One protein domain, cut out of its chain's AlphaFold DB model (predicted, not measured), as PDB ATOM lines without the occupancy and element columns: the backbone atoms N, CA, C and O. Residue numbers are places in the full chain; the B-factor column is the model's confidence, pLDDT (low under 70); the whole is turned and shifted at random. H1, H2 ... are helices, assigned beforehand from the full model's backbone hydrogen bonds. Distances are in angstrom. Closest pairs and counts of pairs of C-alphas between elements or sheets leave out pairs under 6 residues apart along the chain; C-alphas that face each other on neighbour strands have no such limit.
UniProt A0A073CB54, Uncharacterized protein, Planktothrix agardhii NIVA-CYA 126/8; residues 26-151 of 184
ATOM      1  N   ARG A  26      88.274 260.988 177.932       90.50
ATOM      2  CA  ARG A  26      87.157 260.072 178.227       90.50
ATOM      3  C   ARG A  26      87.642 258.640 178.442       90.50
ATOM      4  O   ARG A  26      87.099 257.942 179.299       90.50
ATOM      5  N   PHE A  27      88.633 258.190 177.675       92.31
ATOM      6  CA  PHE A  27      89.203 256.856 177.825       92.31
ATOM      7  C   PHE A  27      89.928 256.690 179.164       92.31
ATOM      8  O   PHE A  27      89.681 255.701 179.849       92.31
ATOM      9  N   GLN A  28      90.726 257.671 179.596       92.06
ATOM     10  CA  GLN A  28      91.408 257.635 180.896       92.06
ATOM     11  C   GLN A  28      90.422 257.499 182.064       92.06
ATOM     12  O   GLN A  28      90.625 256.662 182.944       92.06
ATOM     13  N   LYS A  29      89.310 258.250 182.041       92.50
ATOM     14  CA  LYS A  29      88.239 258.121 183.048       92.50
ATOM     15  C   LYS A  29      87.658 256.706 183.075       92.50
ATOM     16  O   LYS A  29      87.539 256.109 184.138       92.50
ATOM     17  N   LYS A  30      87.353 256.146 181.899       91.81
ATOM     18  CA  LYS A  30      86.819 254.781 181.769       91.81
ATOM     19  C   LYS A  30      87.811 253.720 182.240       91.81
ATOM     20  O   LYS A  30      87.401 252.774 182.904       91.81
ATOM     21  N   LEU A  31      89.096 253.868 181.921       93.75
ATOM     22  CA  LEU A  31      90.135 252.945 182.370       93.75
ATOM     23  C   LEU A  31      90.284 252.977 183.892       93.75
ATOM     24  O   LEU A  31      90.356 251.917 184.504       93.75
ATOM     25  N   LYS A  32      90.258 254.167 184.505       92.19
ATOM     26  CA  LYS A  32      90.270 254.302 185.965       92.19
ATOM     27  C   LYS A  32      89.122 253.517 186.606       92.19
ATOM     28  O   LYS A  32      89.377 252.693 187.476       92.19
ATOM     29  N   SER A  33      87.896 253.657 186.095       91.69
ATOM     30  CA  SER A  33      86.752 252.872 186.583       91.69
ATOM     31  C   SER A  33      86.954 251.358 186.448       91.69
ATOM     32  O   SER A  33      86.565 250.614 187.342       91.69
ATOM     33  N   LEU A  34      87.574 250.878 185.361       91.06
ATOM     34  CA  LEU A  34      87.882 249.449 185.209       91.06
ATOM     35  C   LEU A  34      88.943 248.972 186.210       91.06
ATOM     36  O   LEU A  34      88.805 247.877 186.748       91.06
ATOM     37  N   ILE A  35      89.974 249.782 186.474       91.19
ATOM     38  CA  ILE A  35      90.998 249.490 187.490       91.19
ATOM     39  C   ILE A  35      90.350 249.394 188.873       91.19
ATOM     40  O   ILE A  35      90.607 248.437 189.603       91.19
ATOM     41  N   ASP A  36      89.493 250.352 189.217       90.88
ATOM     42  CA  ASP A  36      88.823 250.399 190.516       90.88
ATOM     43  C   ASP A  36      87.878 249.197 190.693       90.88
ATOM     44  O   ASP A  36      87.949 248.500 191.707       90.88
ATOM     45  N   LEU A  37      87.075 248.864 189.673       88.94
ATOM     46  CA  LEU A  37      86.217 247.669 189.670       88.94
ATOM     47  C   LEU A  37      87.027 246.374 189.794       88.94
ATOM     48  O   LEU A  37      86.650 245.476 190.546       88.94
ATOM     49  N   TRP A  38      88.146 246.270 189.075       92.38
ATOM     50  CA  TRP A  38      89.037 245.115 189.161       92.38
ATOM     51  C   TRP A  38      89.593 244.936 190.576       92.38
ATOM     52  O   TRP A  38      89.574 243.830 191.117       92.38
ATOM     53  N   ARG A  39      90.065 246.028 191.193       91.50
ATOM     54  CA  ARG A  39      90.618 246.036 192.556       91.50
ATOM     55  C   ARG A  39      89.581 245.689 193.615       91.50
ATOM     56  O   ARG A  39      89.939 245.022 194.581       91.50
ATOM     57  N   HIS A  40      88.344 246.146 193.439       88.69
ATOM     58  CA  HIS A  40      87.258 245.893 194.377       88.69
ATOM     59  C   HIS A  40      86.778 244.437 194.321       88.69
ATOM     60  O   HIS A  40      86.615 243.805 195.358       88.69
ATOM     61  N   TYR A  41      86.589 243.889 193.116       83.81
ATOM     62  CA  TYR A  41      85.968 242.573 192.951       83.81
ATOM     63  C   TYR A  41      86.938 241.395 192.876       83.81
ATOM     64  O   TYR A  41      86.513 240.274 193.149       83.81
ATOM     65  N   GLN A  42      88.197 241.634 192.486       85.56
ATOM     66  CA  GLN A  42      89.291 240.650 192.401       85.56
ATOM     67  C   GLN A  42      88.837 239.248 191.968       85.56
ATOM     68  O   GLN A  42      88.949 238.287 192.735       85.56
ATOM     69  N   PRO A  43      88.281 239.108 190.755       84.38
ATOM     70  CA  PRO A  43      87.718 237.839 190.338       84.38
ATOM     71  C   PRO A  43      88.807 236.765 190.237       84.38
ATOM     72  O   PRO A  43      89.909 237.021 189.756       84.38
ATOM     73  N   LYS A  44      88.474 235.551 190.685       87.25
ATOM     74  CA  LYS A  44      89.363 234.375 190.710       87.25
ATOM     75  C   LYS A  44      88.805 233.208 189.887       87.25
ATOM     76  O   LYS A  44      89.014 232.049 190.218       87.25
ATOM     77  N   ASP A  45      88.035 233.512 188.842       89.19
ATOM     78  CA  ASP A  45      87.500 232.499 187.925       89.19
ATOM     79  C   ASP A  45      88.489 232.153 186.798       89.19
ATOM     80  O   ASP A  45      89.520 232.806 186.629       89.19
ATOM     81  N   ALA A  46      88.154 231.141 185.994       88.38
ATOM     82  CA  ALA A  46      88.995 230.640 184.903       88.38
ATOM     83  C   ALA A  46      89.382 231.699 183.848       88.38
ATOM     84  O   ALA A  46      90.392 231.551 183.163       88.38
ATOM     85  N   LEU A  47      88.603 232.774 183.695       91.06
ATOM     86  CA  LEU A  47      88.891 233.855 182.753       91.06
ATOM     87  C   LEU A  47      89.742 234.964 183.372       91.06
ATOM     88  O   LEU A  47      90.333 235.730 182.611       91.06
ATOM     89  N   SER A  48      89.831 235.060 184.699       91.25
ATOM     90  CA  SER A  48      90.485 236.169 185.407       91.25
ATOM     91  C   SER A  48      91.900 236.467 184.894       91.25
ATOM     92  O   SER A  48      92.200 237.619 184.587       91.25
ATOM     93  N   THR A  49      92.741 235.456 184.662       93.12
ATOM     94  CA  THR A  49      94.098 235.650 184.117       93.12
ATOM     95  C   THR A  49      94.090 236.364 182.760       93.12
ATOM     96  O   THR A  49      94.806 237.347 182.575       93.12
ATOM     97  N   LEU A  50      93.228 235.944 181.827       91.56
ATOM     98  CA  LEU A  50      93.109 236.584 180.507       91.56
ATOM     99  C   LEU A  50      92.577 238.020 180.608       91.56
ATOM    100  O   LEU A  50      92.918 238.881 179.799       91.56
ATOM    101  N   ARG A  51      91.710 238.291 181.587       94.31
ATOM    102  CA  ARG A  51      91.123 239.623 181.803       94.31
ATOM    103  C   ARG A  51      92.120 240.569 182.472       94.31
ATOM    104  O   ARG A  51      92.129 241.753 182.151       94.31
ATOM    105  N   LYS A  52      93.003 240.044 183.321       94.31
ATOM    106  CA  LYS A  52      94.123 240.793 183.894       94.31
ATOM    107  C   LYS A  52      95.097 241.250 182.807       94.31
ATOM    108  O   LYS A  52      95.456 242.420 182.778       94.31
ATOM    109  N   GLN A  53      95.428 240.366 181.865       94.56
ATOM    110  CA  GLN A  53      96.250 240.715 180.700       94.56
ATOM    111  C   GLN A  53      95.606 241.812 179.843       94.56
ATOM    112  O   GLN A  53      96.298 242.707 179.362       94.56
ATOM    113  N   ASP A  54      94.278 241.780 179.669       94.94
ATOM    114  CA  ASP A  54      93.570 242.876 179.001       94.94
ATOM    115  C   ASP A  54      93.744 244.194 179.757       94.94
ATOM    116  O   ASP A  54      94.052 245.206 179.136       94.94
ATOM    117  N   LEU A  55      93.589 244.196 181.084       95.38
ATOM    118  CA  LEU A  55      93.763 245.399 181.898       95.38
ATOM    119  C   LEU A  55      95.186 245.969 181.789       95.38
ATOM    120  O   LEU A  55      95.351 247.169 181.578       95.38
ATOM    121  N   GLU A  56      96.201 245.111 181.881       95.69
ATOM    122  CA  GLU A  56      97.613 245.480 181.723       95.69
ATOM    123  C   GLU A  56      97.891 246.064 180.332       95.69
ATOM    124  O   GLU A  56      98.559 247.094 180.209       95.69
ATOM    125  N   LEU A  57      97.303 245.477 179.285       94.94
ATOM    126  CA  LEU A  57      97.385 246.005 177.927       94.94
ATOM    127  C   LEU A  57      96.751 247.393 177.816       94.94
ATOM    128  O   LEU A  57      97.346 248.277 177.202       94.94
ATOM    129  N   LEU A  58      95.565 247.611 178.398       95.25
ATOM    130  CA  LEU A  58      94.910 248.922 178.365       95.25
ATOM    131  C   LEU A  58      95.774 249.991 179.047       95.25
ATOM    132  O   LEU A  58      95.912 251.087 178.508       95.25
ATOM    133  N   ILE A  59      96.375 249.664 180.195       94.69
ATOM    134  CA  ILE A  59      97.274 250.564 180.933       94.69
ATOM    135  C   ILE A  59      98.507 250.898 180.090       94.69
ATOM    136  O   ILE A  59      98.812 252.072 179.888       94.69
ATOM    137  N   SER A  60      99.177 249.883 179.542       94.69
ATOM    138  CA  SER A  60     100.363 250.073 178.700       94.69
ATOM    139  C   SER A  60     100.058 250.924 177.459       94.69
ATOM    140  O   SER A  60     100.820 251.824 177.106       94.69
ATOM    141  N   MET A  61      98.904 250.701 176.828       92.94
ATOM    142  CA  MET A  61      98.518 251.423 175.620       92.94
ATOM    143  C   MET A  61      98.126 252.885 175.860       92.94
ATOM    144  O   MET A  61      98.296 253.687 174.944       92.94
ATOM    145  N   VAL A  62      97.640 253.258 177.054       91.69
ATOM    146  CA  VAL A  62      97.463 254.681 177.417       91.69
ATOM    147  C   VAL A  62      98.794 255.408 177.324       91.69
ATOM    148  O   VAL A  62      98.869 256.473 176.711       91.69
ATOM    149  N   GLU A  63      99.837 254.823 177.907       91.19
ATOM    150  CA  GLU A  63     101.155 255.445 177.928       91.19
ATOM    151  C   GLU A  63     101.778 255.460 176.532       91.19
ATOM    152  O   GLU A  63     102.293 256.486 176.089       91.19
ATOM    153  N   HIS A  64     101.631 254.365 175.780       90.88
ATOM    154  CA  HIS A  64     102.065 254.319 174.387       90.88
ATOM    155  C   HIS A  64     101.385 255.398 173.533       90.88
ATOM    156  O   HIS A  64     102.063 256.120 172.803       90.88
ATOM    157  N   TYR A  65     100.063 255.557 173.651       92.06
ATOM    158  CA  TYR A  65      99.334 256.602 172.940       92.06
ATOM    159  C   TYR A  65      99.852 257.994 173.319       92.06
ATOM    160  O   TYR A  65     100.172 258.788 172.433       92.06
ATOM    161  N   ARG A  66     100.001 258.273 174.622       89.12
ATOM    162  CA  ARG A  66     100.468 259.569 175.137       89.12
ATOM    163  C   ARG A  66     101.839 259.950 174.584       89.12
ATOM    164  O   ARG A  66     102.023 261.088 174.168       89.12
ATOM    165  N   LEU A  67     102.776 259.002 174.573       87.94
ATOM    166  CA  LEU A  67     104.167 259.242 174.190       87.94
ATOM    167  C   LEU A  67     104.411 259.203 172.678       87.94
ATOM    168  O   LEU A  67     105.354 259.830 172.204       87.94
ATOM    169  N   ARG A  68     103.634 258.413 171.924       88.00
ATOM    170  CA  ARG A  68     103.977 258.063 170.532       88.00
ATOM    171  C   ARG A  68     102.922 258.433 169.495       88.00
ATOM    172  O   ARG A  68     103.262 258.482 168.319       88.00
ATOM    173  N   ILE A  69     101.669 258.663 169.893       87.00
ATOM    174  CA  ILE A  69     100.546 258.815 168.951       87.00
ATOM    175  C   ILE A  69      99.854 260.170 169.108       87.00
ATOM    176  O   ILE A  69      99.502 260.781 168.105       87.00
ATOM    177  N   HIS A  70      99.695 260.666 170.336       86.31
ATOM    178  CA  HIS A  70      98.902 261.860 170.643       86.31
ATOM    179  C   HIS A  70      99.315 263.097 169.829       86.31
ATOM    180  O   HIS A  70      98.464 263.750 169.241       86.31
ATOM    181  N   ALA A  71     100.612 263.397 169.753       82.94
ATOM    182  CA  ALA A  71     101.112 264.558 169.013       82.94
ATOM    183  C   ALA A  71     101.232 264.322 167.492       82.94
ATOM    184  O   ALA A  71     101.685 265.203 166.768       82.94
ATOM    185  N   SER A  72     100.883 263.128 167.006       84.50
ATOM    186  CA  SER A  72     101.001 262.774 165.591       84.50
ATOM    187  C   SER A  72      99.698 263.023 164.832       84.50
ATOM    188  O   SER A  72      98.611 263.008 165.411       84.50
ATOM    189  N   SER A  73      99.795 263.140 163.506       85.06
ATOM    190  CA  SER A  73      98.631 263.194 162.615       85.06
ATOM    191  C   SER A  73      97.758 261.935 162.669       85.06
ATOM    192  O   SER A  73      96.603 262.003 162.274       85.06
ATOM    193  N   TYR A  74      98.265 260.821 163.214       88.06
ATOM    194  CA  TYR A  74      97.566 259.530 163.295       88.06
ATOM    195  C   TYR A  74      96.651 259.378 164.520       88.06
ATOM    196  O   TYR A  74      96.104 258.303 164.796       88.06
ATOM    197  N   SER A  75      96.532 260.432 165.327       90.12
ATOM    198  CA  SER A  75      95.790 260.384 166.580       90.12
ATOM    199  C   SER A  75      94.302 260.087 166.374       90.12
ATOM    200  O   SER A  75      93.689 259.403 167.197       90.12
ATOM    201  N   LEU A  76      93.707 260.566 165.279       89.38
ATOM    202  CA  LEU A  76      92.309 260.282 164.961       89.38
ATOM    203  C   LEU A  76      92.109 258.844 164.491       89.38
ATOM    204  O   LEU A  76      91.145 258.203 164.907       89.38
ATOM    205  N   GLU A  77      93.011 258.324 163.670       91.31
ATOM    206  CA  GLU A  77      92.998 256.961 163.142       91.31
ATOM    207  C   GLU A  77      93.035 255.952 164.282       91.31
ATOM    208  O   GLU A  77      92.274 254.982 164.286       91.31
ATOM    209  N   PHE A  78      93.829 256.234 165.315       94.19
ATOM    210  CA  PHE A  78      93.827 255.451 166.543       94.19
ATOM    211  C   PHE A  78      92.432 255.385 167.182       94.19
ATOM    212  O   PHE A  78      91.925 254.303 167.486       94.19
ATOM    213  N   TRP A  79      91.764 256.528 167.366       93.81
ATOM    214  CA  TRP A  79      90.439 256.569 167.996       93.81
ATOM    215  C   TRP A  79      89.314 256.056 167.096       93.81
ATOM    216  O   TRP A  79      88.314 255.523 167.590       93.81
ATOM    217  N   GLN A  80      89.457 256.168 165.777       92.19
ATOM    218  CA  GLN A  80      88.596 255.489 164.812       92.19
ATOM    219  C   GLN A  80      88.725 253.973 164.964       92.19
ATOM    220  O   GLN A  80      87.709 253.293 165.131       92.19
ATOM    221  N   GLY A  81      89.958 253.463 165.023       93.00
ATOM    222  CA  GLY A  81      90.247 252.066 165.312       93.00
ATOM    223  C   GLY A  81      89.632 251.625 166.636       93.00
ATOM    224  O   GLY A  81      88.890 250.651 166.677       93.00
ATOM    225  N   TYR A  82      89.826 252.389 167.712       94.25
ATOM    226  CA  TYR A  82      89.224 252.112 169.022       94.25
ATOM    227  C   TYR A  82      87.700 251.973 168.960       94.25
ATOM    228  O   TYR A  82      87.136 251.006 169.485       94.25
ATOM    229  N   ARG A  83      87.012 252.900 168.283       91.69
ATOM    230  CA  ARG A  83      85.553 252.826 168.100       91.69
ATOM    231  C   ARG A  83      85.137 251.576 167.330       91.69
ATOM    232  O   ARG A  83      84.137 250.962 167.698       91.69
ATOM    233  N   GLN A  84      85.897 251.192 166.309       90.75
ATOM    234  CA  GLN A  84      85.629 249.986 165.533       90.75
ATOM    235  C   GLN A  84      85.879 248.718 166.352       90.75
ATOM    236  O   GLN A  84      85.033 247.825 166.383       90.75
ATOM    237  N   GLY A  85      86.997 248.651 167.074       91.25
ATOM    238  CA  GLY A  85      87.377 247.518 167.916       91.25
ATOM    239  C   GLY A  85      86.322 247.181 168.960       91.25
ATOM    240  O   GLY A  85      85.981 246.015 169.135       91.25
ATOM    241  N   LYS A  86      85.710 248.203 169.568       90.56
ATOM    242  CA  LYS A  86      84.584 248.028 170.497       90.56
ATOM    243  C   LYS A  86      83.370 247.322 169.889       90.56
ATOM    244  O   LYS A  86      82.631 246.666 170.609       90.56
ATOM    245  N   LYS A  87      83.126 247.512 168.592       86.44
ATOM    246  CA  LYS A  87      81.998 246.910 167.862       86.44
ATOM    247  C   LYS A  87      82.362 245.564 167.229       86.44
ATOM    248  O   LYS A  87      81.488 244.871 166.714       86.44
ATOM    249  N   SER A  88      83.647 245.219 167.223       81.44
ATOM    250  CA  SER A  88      84.176 244.081 166.480       81.44
ATOM    251  C   SER A  88      84.109 242.795 167.304       81.44
ATOM    252  O   SER A  88      84.295 242.795 168.523       81.44
ATOM    253  N   ARG A  89      83.858 241.669 166.630       70.69
ATOM    254  CA  ARG A  89      83.799 240.334 167.247       70.69
ATOM    255  C   ARG A  89      85.090 239.556 166.976       70.69
ATOM    256  O   ARG A  89      85.806 239.836 166.018       70.69
ATOM    257  N   ARG A  90      85.395 238.575 167.838       66.19
ATOM    258  CA  ARG A  90      86.620 237.758 167.730       66.19
ATOM    259  C   ARG A  90      86.593 236.814 166.523       66.19
ATOM    260  O   ARG A  90      87.608 236.695 165.857       66.19
ATOM    261  N   THR A  91      85.475 236.123 166.292       53.47
ATOM    262  CA  THR A  91      85.449 234.960 165.380       53.47
ATOM    263  C   THR A  91      84.135 234.704 164.645       53.47
ATOM    264  O   THR A  91      84.172 233.987 163.656       53.47
ATOM    265  N   ILE A  92      82.988 235.255 165.064       45.00
ATOM    266  CA  ILE A  92      81.719 235.035 164.347       45.00
ATOM    267  C   ILE A  92      81.381 236.305 163.564       45.00
ATOM    268  O   ILE A  92      80.899 237.267 164.179       45.00
ATOM    269  N   PRO A  93      81.643 236.350 162.246       45.66
ATOM    270  CA  PRO A  93      81.089 237.392 161.407       45.66
ATOM    271  C   PRO A  93      79.575 237.170 161.355       45.66
ATOM    272  O   PRO A  93      79.088 236.280 160.668       45.66
ATOM    273  N   ALA A  94      78.798 237.975 162.082       51.00
ATOM    274  CA  ALA A  94      77.502 238.329 161.517       51.00
ATOM    275  C   ALA A  94      77.798 239.101 160.223       51.00
ATOM    276  O   ALA A  94      78.801 239.820 160.172       51.00
ATOM    277  N   SER A  95      76.946 238.975 159.205       56.72
ATOM    278  CA  SER A  95      77.095 239.617 157.884       56.72
ATOM    279  C   SER A  95      77.437 241.116 157.938       56.72
ATOM    280  O   SER A  95      77.965 241.661 156.974       56.72
ATOM    281  N   HIS A  96      77.185 241.778 159.076       59.69
ATOM    282  CA  HIS A  96      77.401 243.208 159.304       59.69
ATOM    283  C   HIS A  96      78.406 243.553 160.423       59.69
ATOM    284  O   HIS A  96      78.542 244.726 160.771       59.69
ATOM    285  N   THR A  97      79.114 242.581 161.018       57.22
ATOM    286  CA  THR A  97      80.114 242.856 162.075       57.22
ATOM    287  C   THR A  97      81.552 242.653 161.591       57.22
ATOM    288  O   THR A  97      81.881 241.561 161.129       57.22
ATOM    289  N   PRO A  98      82.441 243.645 161.773       64.56
ATOM    290  CA  PRO A  98      83.856 243.512 161.448       64.56
ATOM    291  C   PRO A  98      84.538 242.463 162.340       64.56
ATOM    292  O   PRO A  98      84.324 242.431 163.558       64.56
ATOM    293  N   SER A  99      85.388 241.627 161.738       75.62
ATOM    294  CA  SER A  99      86.256 240.690 162.460       75.62
ATOM    295  C   SER A  99      87.536 241.393 162.912       75.62
ATOM    296  O   SER A  99      88.247 241.978 162.094       75.62
ATOM    297  N   VAL A 100      87.860 241.298 164.207       77.25
ATOM    298  CA  VAL A 100      89.131 241.820 164.745       77.25
ATOM    299  C   VAL A 100      90.320 241.124 164.088       77.25
ATOM    300  O   VAL A 100      91.275 241.796 163.717       77.25
ATOM    301  N   ALA A 101      90.253 239.801 163.909       75.38
ATOM    302  CA  ALA A 101      91.344 239.023 163.325       75.38
ATOM    303  C   ALA A 101      91.673 239.504 161.905       75.38
ATOM    304  O   ALA A 101      92.822 239.822 161.627       75.38
ATOM    305  N   ALA A 102      90.651 239.709 161.069       75.81
ATOM    306  CA  ALA A 102      90.840 240.196 159.703       75.81
ATOM    307  C   ALA A 102      91.468 241.601 159.651       75.81
ATOM    308  O   ALA A 102      92.261 241.896 158.759       75.81
ATOM    309  N   ILE A 103      91.128 242.483 160.599       76.50
ATOM    310  CA  ILE A 103      91.739 243.818 160.679       76.50
ATOM    311  C   ILE A 103      93.208 243.719 161.113       76.50
ATOM    312  O   ILE A 103      94.060 244.412 160.562       76.50
ATOM    313  N   LEU A 104      93.512 242.857 162.086       77.31
ATOM    314  CA  LEU A 104      94.876 242.678 162.585       77.31
ATOM    315  C   LEU A 104      95.783 241.966 161.570       77.31
ATOM    316  O   LEU A 104      96.946 242.332 161.450       77.31
ATOM    317  N   GLU A 105      95.262 241.007 160.807       77.50
ATOM    318  CA  GLU A 105      96.001 240.310 159.744       77.50
ATOM    319  C   GLU A 105      96.372 241.247 158.590       77.50
ATOM    320  O   GLU A 105      97.506 241.226 158.113       77.50
ATOM    321  N   LYS A 106      95.462 242.147 158.188       73.00
ATOM    322  CA  LYS A 106      95.764 243.190 157.190       73.00
ATOM    323  C   LYS A 106      96.890 244.126 157.641       73.00
ATOM    324  O   LYS A 106      97.612 244.665 156.807       73.00
ATOM    325  N   ALA A 107      97.101 244.258 158.948       73.12
ATOM    326  CA  ALA A 107      98.167 245.066 159.527       73.12
ATOM    327  C   ALA A 107      99.546 244.364 159.584       73.12
ATOM    328  O   ALA A 107     100.444 244.857 160.267       73.12
ATOM    329  N   LEU A 108      99.752 243.244 158.872       69.44
ATOM    330  CA  LEU A 108     101.044 242.539 158.798       69.44
ATOM    331  C   LEU A 108     101.987 243.043 157.679       69.44
ATOM    332  O   LEU A 108     103.196 242.846 157.789       69.44
ATOM    333  N   LYS A 109     101.482 243.751 156.650       67.31
ATOM    334  CA  LYS A 109     102.296 244.557 155.699       67.31
ATOM    335  C   LYS A 109     101.767 245.996 155.452       67.31
ATOM    336  O   LYS A 109     101.533 246.358 154.301       67.31
ATOM    337  N   PRO A 110     101.531 246.817 156.484       72.44
ATOM    338  CA  PRO A 110     100.731 248.035 156.338       72.44
ATOM    339  C   PRO A 110     101.546 249.339 156.291       72.44
ATOM    340  O   PRO A 110     102.690 249.417 156.751       72.44
ATOM    341  N   SER A 111     100.882 250.406 155.851       87.00
ATOM    342  CA  SER A 111     101.284 251.792 156.110       87.00
ATOM    343  C   SER A 111     101.269 252.121 157.615       87.00
ATOM    344  O   SER A 111     100.618 251.449 158.420       87.00
ATOM    345  N   GLN A 112     101.965 253.186 158.034       88.00
ATOM    346  CA  GLN A 112     101.968 253.613 159.442       88.00
ATOM    347  C   GLN A 112     100.553 253.905 159.966       88.00
ATOM    348  O   GLN A 112     100.219 253.485 161.073       88.00
ATOM    349  N   SER A 113      99.712 254.557 159.158       87.56
ATOM    350  CA  SER A 113      98.314 254.860 159.492       87.56
ATOM    351  C   SER A 113      97.509 253.595 159.819       87.56
ATOM    352  O   SER A 113      96.889 253.495 160.878       87.56
ATOM    353  N   GLU A 114      97.607 252.567 158.976       88.50
ATOM    354  CA  GLU A 114      96.932 251.280 159.181       88.50
ATOM    355  C   GLU A 114      97.424 250.549 160.441       88.50
ATOM    356  O   GLU A 114      96.620 249.937 161.150       88.50
ATOM    357  N   ARG A 115      98.718 250.654 160.789       89.69
ATOM    358  CA  ARG A 115      99.242 250.120 162.067       89.69
ATOM    359  C   ARG A 115      98.603 250.814 163.256       89.69
ATOM    360  O   ARG A 115      98.179 250.144 164.193       89.69
ATOM    361  N   ILE A 116      98.540 252.145 163.227       91.75
ATOM    362  CA  ILE A 116      97.954 252.940 164.310       91.75
ATOM    363  C   ILE A 116      96.454 252.654 164.443       91.75
ATOM    364  O   ILE A 116      95.962 252.450 165.555       91.75
ATOM    365  N   TYR A 117      95.739 252.539 163.325       91.94
ATOM    366  CA  TYR A 117      94.344 252.110 163.307       91.94
ATOM    367  C   TYR A 117      94.165 250.722 163.941       91.94
ATOM    368  O   TYR A 117      93.328 250.545 164.829       91.94
ATOM    369  N   ALA A 118      94.985 249.741 163.553       90.81
ATOM    370  CA  ALA A 118      94.934 248.385 164.095       90.81
ATOM    371  C   ALA A 118      95.247 248.334 165.603       90.81
ATOM    372  O   ALA A 118      94.590 247.595 166.343       90.81
ATOM    373  N   LEU A 119      96.185 249.160 166.088       92.75
ATOM    374  CA  LEU A 119      96.430 249.340 167.526       92.75
ATOM    375  C   LEU A 119      95.182 249.865 168.241       92.75
ATOM    376  O   LEU A 119      94.806 249.333 169.289       92.75
ATOM    377  N   GLY A 120      94.510 250.855 167.649       94.56
ATOM    378  CA  GLY A 120      93.219 251.343 168.117       94.56
ATOM    379  C   GLY A 120      92.183 250.222 168.206       94.56
ATOM    380  O   GLY A 120      91.566 250.029 169.253       94.56
ATOM    381  N   VAL A 121      92.026 249.425 167.145       93.31
ATOM    382  CA  VAL A 121      91.089 248.285 167.101       93.31
ATOM    383  C   VAL A 121      91.374 247.282 168.213       93.31
ATOM    384  O   VAL A 121      90.455 246.889 168.938       93.31
ATOM    385  N   ARG A 122      92.643 246.912 168.412       92.19
ATOM    386  CA  ARG A 122      93.051 246.016 169.498       92.19
ATOM    387  C   ARG A 122      92.682 246.589 170.866       92.19
ATOM    388  O   ARG A 122      92.094 245.872 171.675       92.19
ATOM    389  N   LEU A 123      92.966 247.873 171.106       94.62
ATOM    390  CA  LEU A 123      92.611 248.556 172.351       94.62
ATOM    391  C   LEU A 123      91.096 248.519 172.601       94.62
ATOM    392  O   LEU A 123      90.654 248.141 173.685       94.62
ATOM    393  N   GLY A 124      90.296 248.899 171.601       93.94
ATOM    394  CA  GLY A 124      88.839 248.965 171.711       93.94
ATOM    395  C   GLY A 124      88.205 247.611 172.002       93.94
ATOM    396  O   GLY A 124      87.300 247.512 172.832       93.94
ATOM    397  N   TRP A 125      88.724 246.561 171.371       92.62
ATOM    398  CA  TRP A 125      88.268 245.198 171.598       92.62
ATOM    399  C   TRP A 125      88.625 244.684 172.999       92.62
ATOM    400  O   TRP A 125      87.756 244.161 173.699       92.62
ATOM    401  N   CYS A 126      89.872 244.877 173.447       93.12
ATOM    402  CA  CYS A 126      90.294 244.531 174.809       93.12
ATOM    403  C   CYS A 126      89.453 245.267 175.861       93.12
ATOM    404  O   CYS A 126      88.996 244.651 176.825       93.12
ATOM    405  N   TYR A 127      89.191 246.558 175.639       94.94
ATOM    406  CA  TYR A 127      88.362 247.374 176.521       94.94
ATOM    407  C   TYR A 127      86.952 246.800 176.663       94.94
ATOM    408  O   TYR A 127      86.498 246.573 177.784       94.94
ATOM    409  N   ASP A 128      86.257 246.545 175.550       93.31
ATOM    410  CA  ASP A 128      84.867 246.086 175.610       93.31
ATOM    411  C   ASP A 128      84.755 244.713 176.282       93.31
ATOM    412  O   ASP A 128      83.891 244.481 177.130       93.31
ATOM    413  N   ARG A 129      85.711 243.830 175.988       91.62
ATOM    414  CA  ARG A 129      85.782 242.486 176.555       91.62
ATOM    415  C   ARG A 129      86.014 242.498 178.067       91.62
ATOM    416  O   ARG A 129      85.354 241.750 178.789       91.62
ATOM    417  N   LEU A 130      86.928 243.340 178.553       93.50
ATOM    418  CA  LEU A 130      87.171 243.511 179.986       93.50
ATOM    419  C   LEU A 130      85.971 244.159 180.688       93.50
ATOM    420  O   LEU A 130      85.548 243.679 181.738       93.50
ATOM    421  N   LYS A 131      85.391 245.201 180.086       93.94
ATOM    422  CA  LYS A 131      84.200 245.891 180.596       93.94
ATOM    423  C   LYS A 131      83.038 244.916 180.788       93.94
ATOM    424  O   LYS A 131      82.497 244.825 181.885       93.94
ATOM    425  N   ASN A 132      82.689 244.142 179.760       91.31
ATOM    426  CA  ASN A 132      81.578 243.186 179.829       91.31
ATOM    427  C   ASN A 132      81.826 242.089 180.871       91.31
ATOM    428  O   ASN A 132      80.907 241.679 181.578       91.31
ATOM    429  N   TYR A 133      83.075 241.640 181.005       92.94
ATOM    430  CA  TYR A 133      83.453 240.691 182.044       92.94
ATOM    431  C   TYR A 133      83.264 241.264 183.453       92.94
ATOM    432  O   TYR A 133      82.596 240.639 184.274       92.94
ATOM    433  N   LEU A 134      83.789 242.462 183.729       90.62
ATOM    434  CA  LEU A 134      83.650 243.099 185.040       90.62
ATOM    435  C   LEU A 134      82.189 243.415 185.376       90.62
ATOM    436  O   LEU A 134      81.784 243.226 186.522       90.62
ATOM    437  N   LEU A 135      81.377 243.813 184.393       88.62
ATOM    438  CA  LEU A 135      79.933 243.996 184.575       88.62
ATOM    439  C   LEU A 135      79.243 242.693 184.989       88.62
ATOM    440  O   LEU A 135      78.432 242.693 185.915       88.62
ATOM    441  N   ARG A 136      79.593 241.571 184.351       89.69
ATOM    442  CA  ARG A 136      79.051 240.257 184.714       89.69
ATOM    443  C   ARG A 136      79.419 239.878 186.148       89.69
ATOM    444  O   ARG A 136      78.528 239.532 186.916       89.69
ATOM    445  N   ILE A 137      80.692 240.007 186.523       89.00
ATOM    446  CA  ILE A 137      81.162 239.724 187.891       89.00
ATOM    447  C   ILE A 137      80.444 240.610 188.913       89.00
ATOM    448  O   ILE A 137      79.921 240.108 189.905       89.00
ATOM    449  N   THR A 138      80.355 241.912 188.638       85.19
ATOM    450  CA  THR A 138      79.631 242.883 189.474       85.19
ATOM    451  C   THR A 138      78.183 242.440 189.687       85.19
ATOM    452  O   THR A 138      77.699 242.402 190.819       85.19
ATOM    453  N   LYS A 139      77.486 242.053 188.610       86.62
ATOM    454  CA  LYS A 139      76.098 241.579 188.666       86.62
ATOM    455  C   LYS A 139      75.973 240.292 189.477       86.62
ATOM    456  O   LYS A 139      75.087 240.196 190.317       86.62
ATOM    457  N   GLU A 140      76.851 239.320 189.263       87.25
ATOM    458  CA  GLU A 140      76.848 238.057 190.008       87.25
ATOM    459  C   GLU A 140      77.072 238.274 191.505       87.25
ATOM    460  O   GLU A 140      76.363 237.685 192.320       87.25
ATOM    461  N   GLN A 141      78.009 239.143 191.884       83.62
ATOM    462  CA  GLN A 141      78.264 239.450 193.288       83.62
ATOM    463  C   GLN A 141      77.108 240.212 193.932       83.62
ATOM    464  O   GLN A 141      76.666 239.827 195.012       83.62
ATOM    465  N   LYS A 142      76.539 241.213 193.246       81.75
ATOM    466  CA  LYS A 142      75.326 241.901 193.713       81.75
ATOM    467  C   LYS A 142      74.147 240.942 193.848       81.75
ATOM    468  O   LYS A 142      73.412 241.029 194.819       81.75
ATOM    469  N   LEU A 143      73.983 239.989 192.929       83.88
ATOM    470  CA  LEU A 143      72.952 238.955 193.031       83.88
ATOM    471  C   LEU A 143      73.202 237.993 194.196       83.88
ATOM    472  O   LEU A 143      72.243 237.582 194.842       83.88
ATOM    473  N   LYS A 144      74.456 237.628 194.487       82.88
ATOM    474  CA  LYS A 144      74.804 236.819 195.667       82.88
ATOM    475  C   LYS A 144      74.515 237.579 196.959       82.88
ATOM    476  O   LYS A 144      73.841 237.026 197.820       82.88
ATOM    477  N   ALA A 145      74.926 238.843 197.050       80.81
ATOM    478  CA  ALA A 145      74.615 239.715 198.180       80.81
ATOM    479  C   ALA A 145      73.099 239.906 198.334       80.81
ATOM    480  O   ALA A 145      72.561 239.739 199.419       80.81
ATOM    481  N   ALA A 146      72.377 240.141 197.235       74.81
ATOM    482  CA  ALA A 146      70.924 240.256 197.242       74.81
ATOM    483  C   ALA A 146      70.234 238.943 197.630       74.81
ATOM    484  O   ALA A 146      69.203 238.994 198.274       74.81
ATOM    485  N   LYS A 147      70.765 237.767 197.268       72.69
ATOM    486  CA  LYS A 147      70.244 236.465 197.725       72.69
ATOM    487  C   LYS A 147      70.514 236.229 199.209       72.69
ATOM    488  O   LYS A 147      69.632 235.726 199.887       72.69
ATOM    489  N   GLN A 148      71.683 236.630 199.708       67.31
ATOM    490  CA  GLN A 148      71.971 236.641 201.144       67.31
ATOM    491  C   GLN A 148      71.009 237.582 201.882       67.31
ATOM    492  O   GLN A 148      70.489 237.219 202.929       67.31
ATOM    493  N   LEU A 149      70.681 238.725 201.273       63.25
ATOM    494  CA  LEU A 149      69.648 239.655 201.730       63.25
ATOM    495  C   LEU A 149      68.216 239.183 201.424       63.25
ATOM    496  O   LEU A 149      67.289 239.694 202.007       63.25
ATOM    497  N   LYS A 150      67.942 238.207 200.548       49.59
ATOM    498  CA  LYS A 150      66.577 237.656 200.377       49.59
ATOM    499  C   LYS A 150      66.162 236.777 201.561       49.59
ATOM    500  O   LYS A 150      64.972 236.516 201.698       49.59
ATOM    501  N   ASN A 151      67.103 236.412 202.436       52.97
ATOM    502  CA  ASN A 151      66.802 235.950 203.795       52.97
ATOM    503  C   ASN A 151      66.371 237.118 204.727       52.97
ATOM    504  O   ASN A 151      66.122 236.896 205.907       52.97
TER     505      ASN A 151
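This is residues 26 to 151 of the 184 residues of an uncharacterized protein of Planktothrix agardhii NIVA-CYA 126/8 (UniProt A0A073CB54). One long helix, H5, forms a spine; the hairpin of H1 and H2 packs along one stretch, H3 and short H4 pack nearer its start, and residues 142 to 151 stick out. Look for 126 residues with five named helices, H1 to H5 in order, and no named strand: all helix, only just loose, close to compact, with a radius of gyration of the C-alphas of 16.7 A, spanning 60 by 36 by 22 A.

Start at H1, residues 26 to 41, in a helical hairpin with H2, residues 48 to 68; their closest C-alphas, Leu 31 and Leu 58, are 7.4 A apart. Both join H5, residues 112 to 149, in an up-and-down bundle, each helix running against the one before. H3, residues 75 to 87, touches residues 113 to 128 of H5 alone, at a steep tilt of 44 degrees; the closest C-alphas, Gly 85 and Val 121, are 3.9 A apart. H4, residues 100 to 106, makes a helical hairpin with H5. Every O i to N i+4 pair is within hydrogen-bond range in H1, H4 and H5, 16 of 17 in H2, 8 of 9 in H3.

Find C-alpha 26 at (87.157, 260.072, 178.227), where H1 begins; H5 runs 55.0 A to C-alpha 149 at (69.648, 239.655, 201.730).

The printed part has no cut; residues 88 to 99 form a long link, and pLDDT is under 70 at residues 90 to 98, 108 to 109 and 148 to 151.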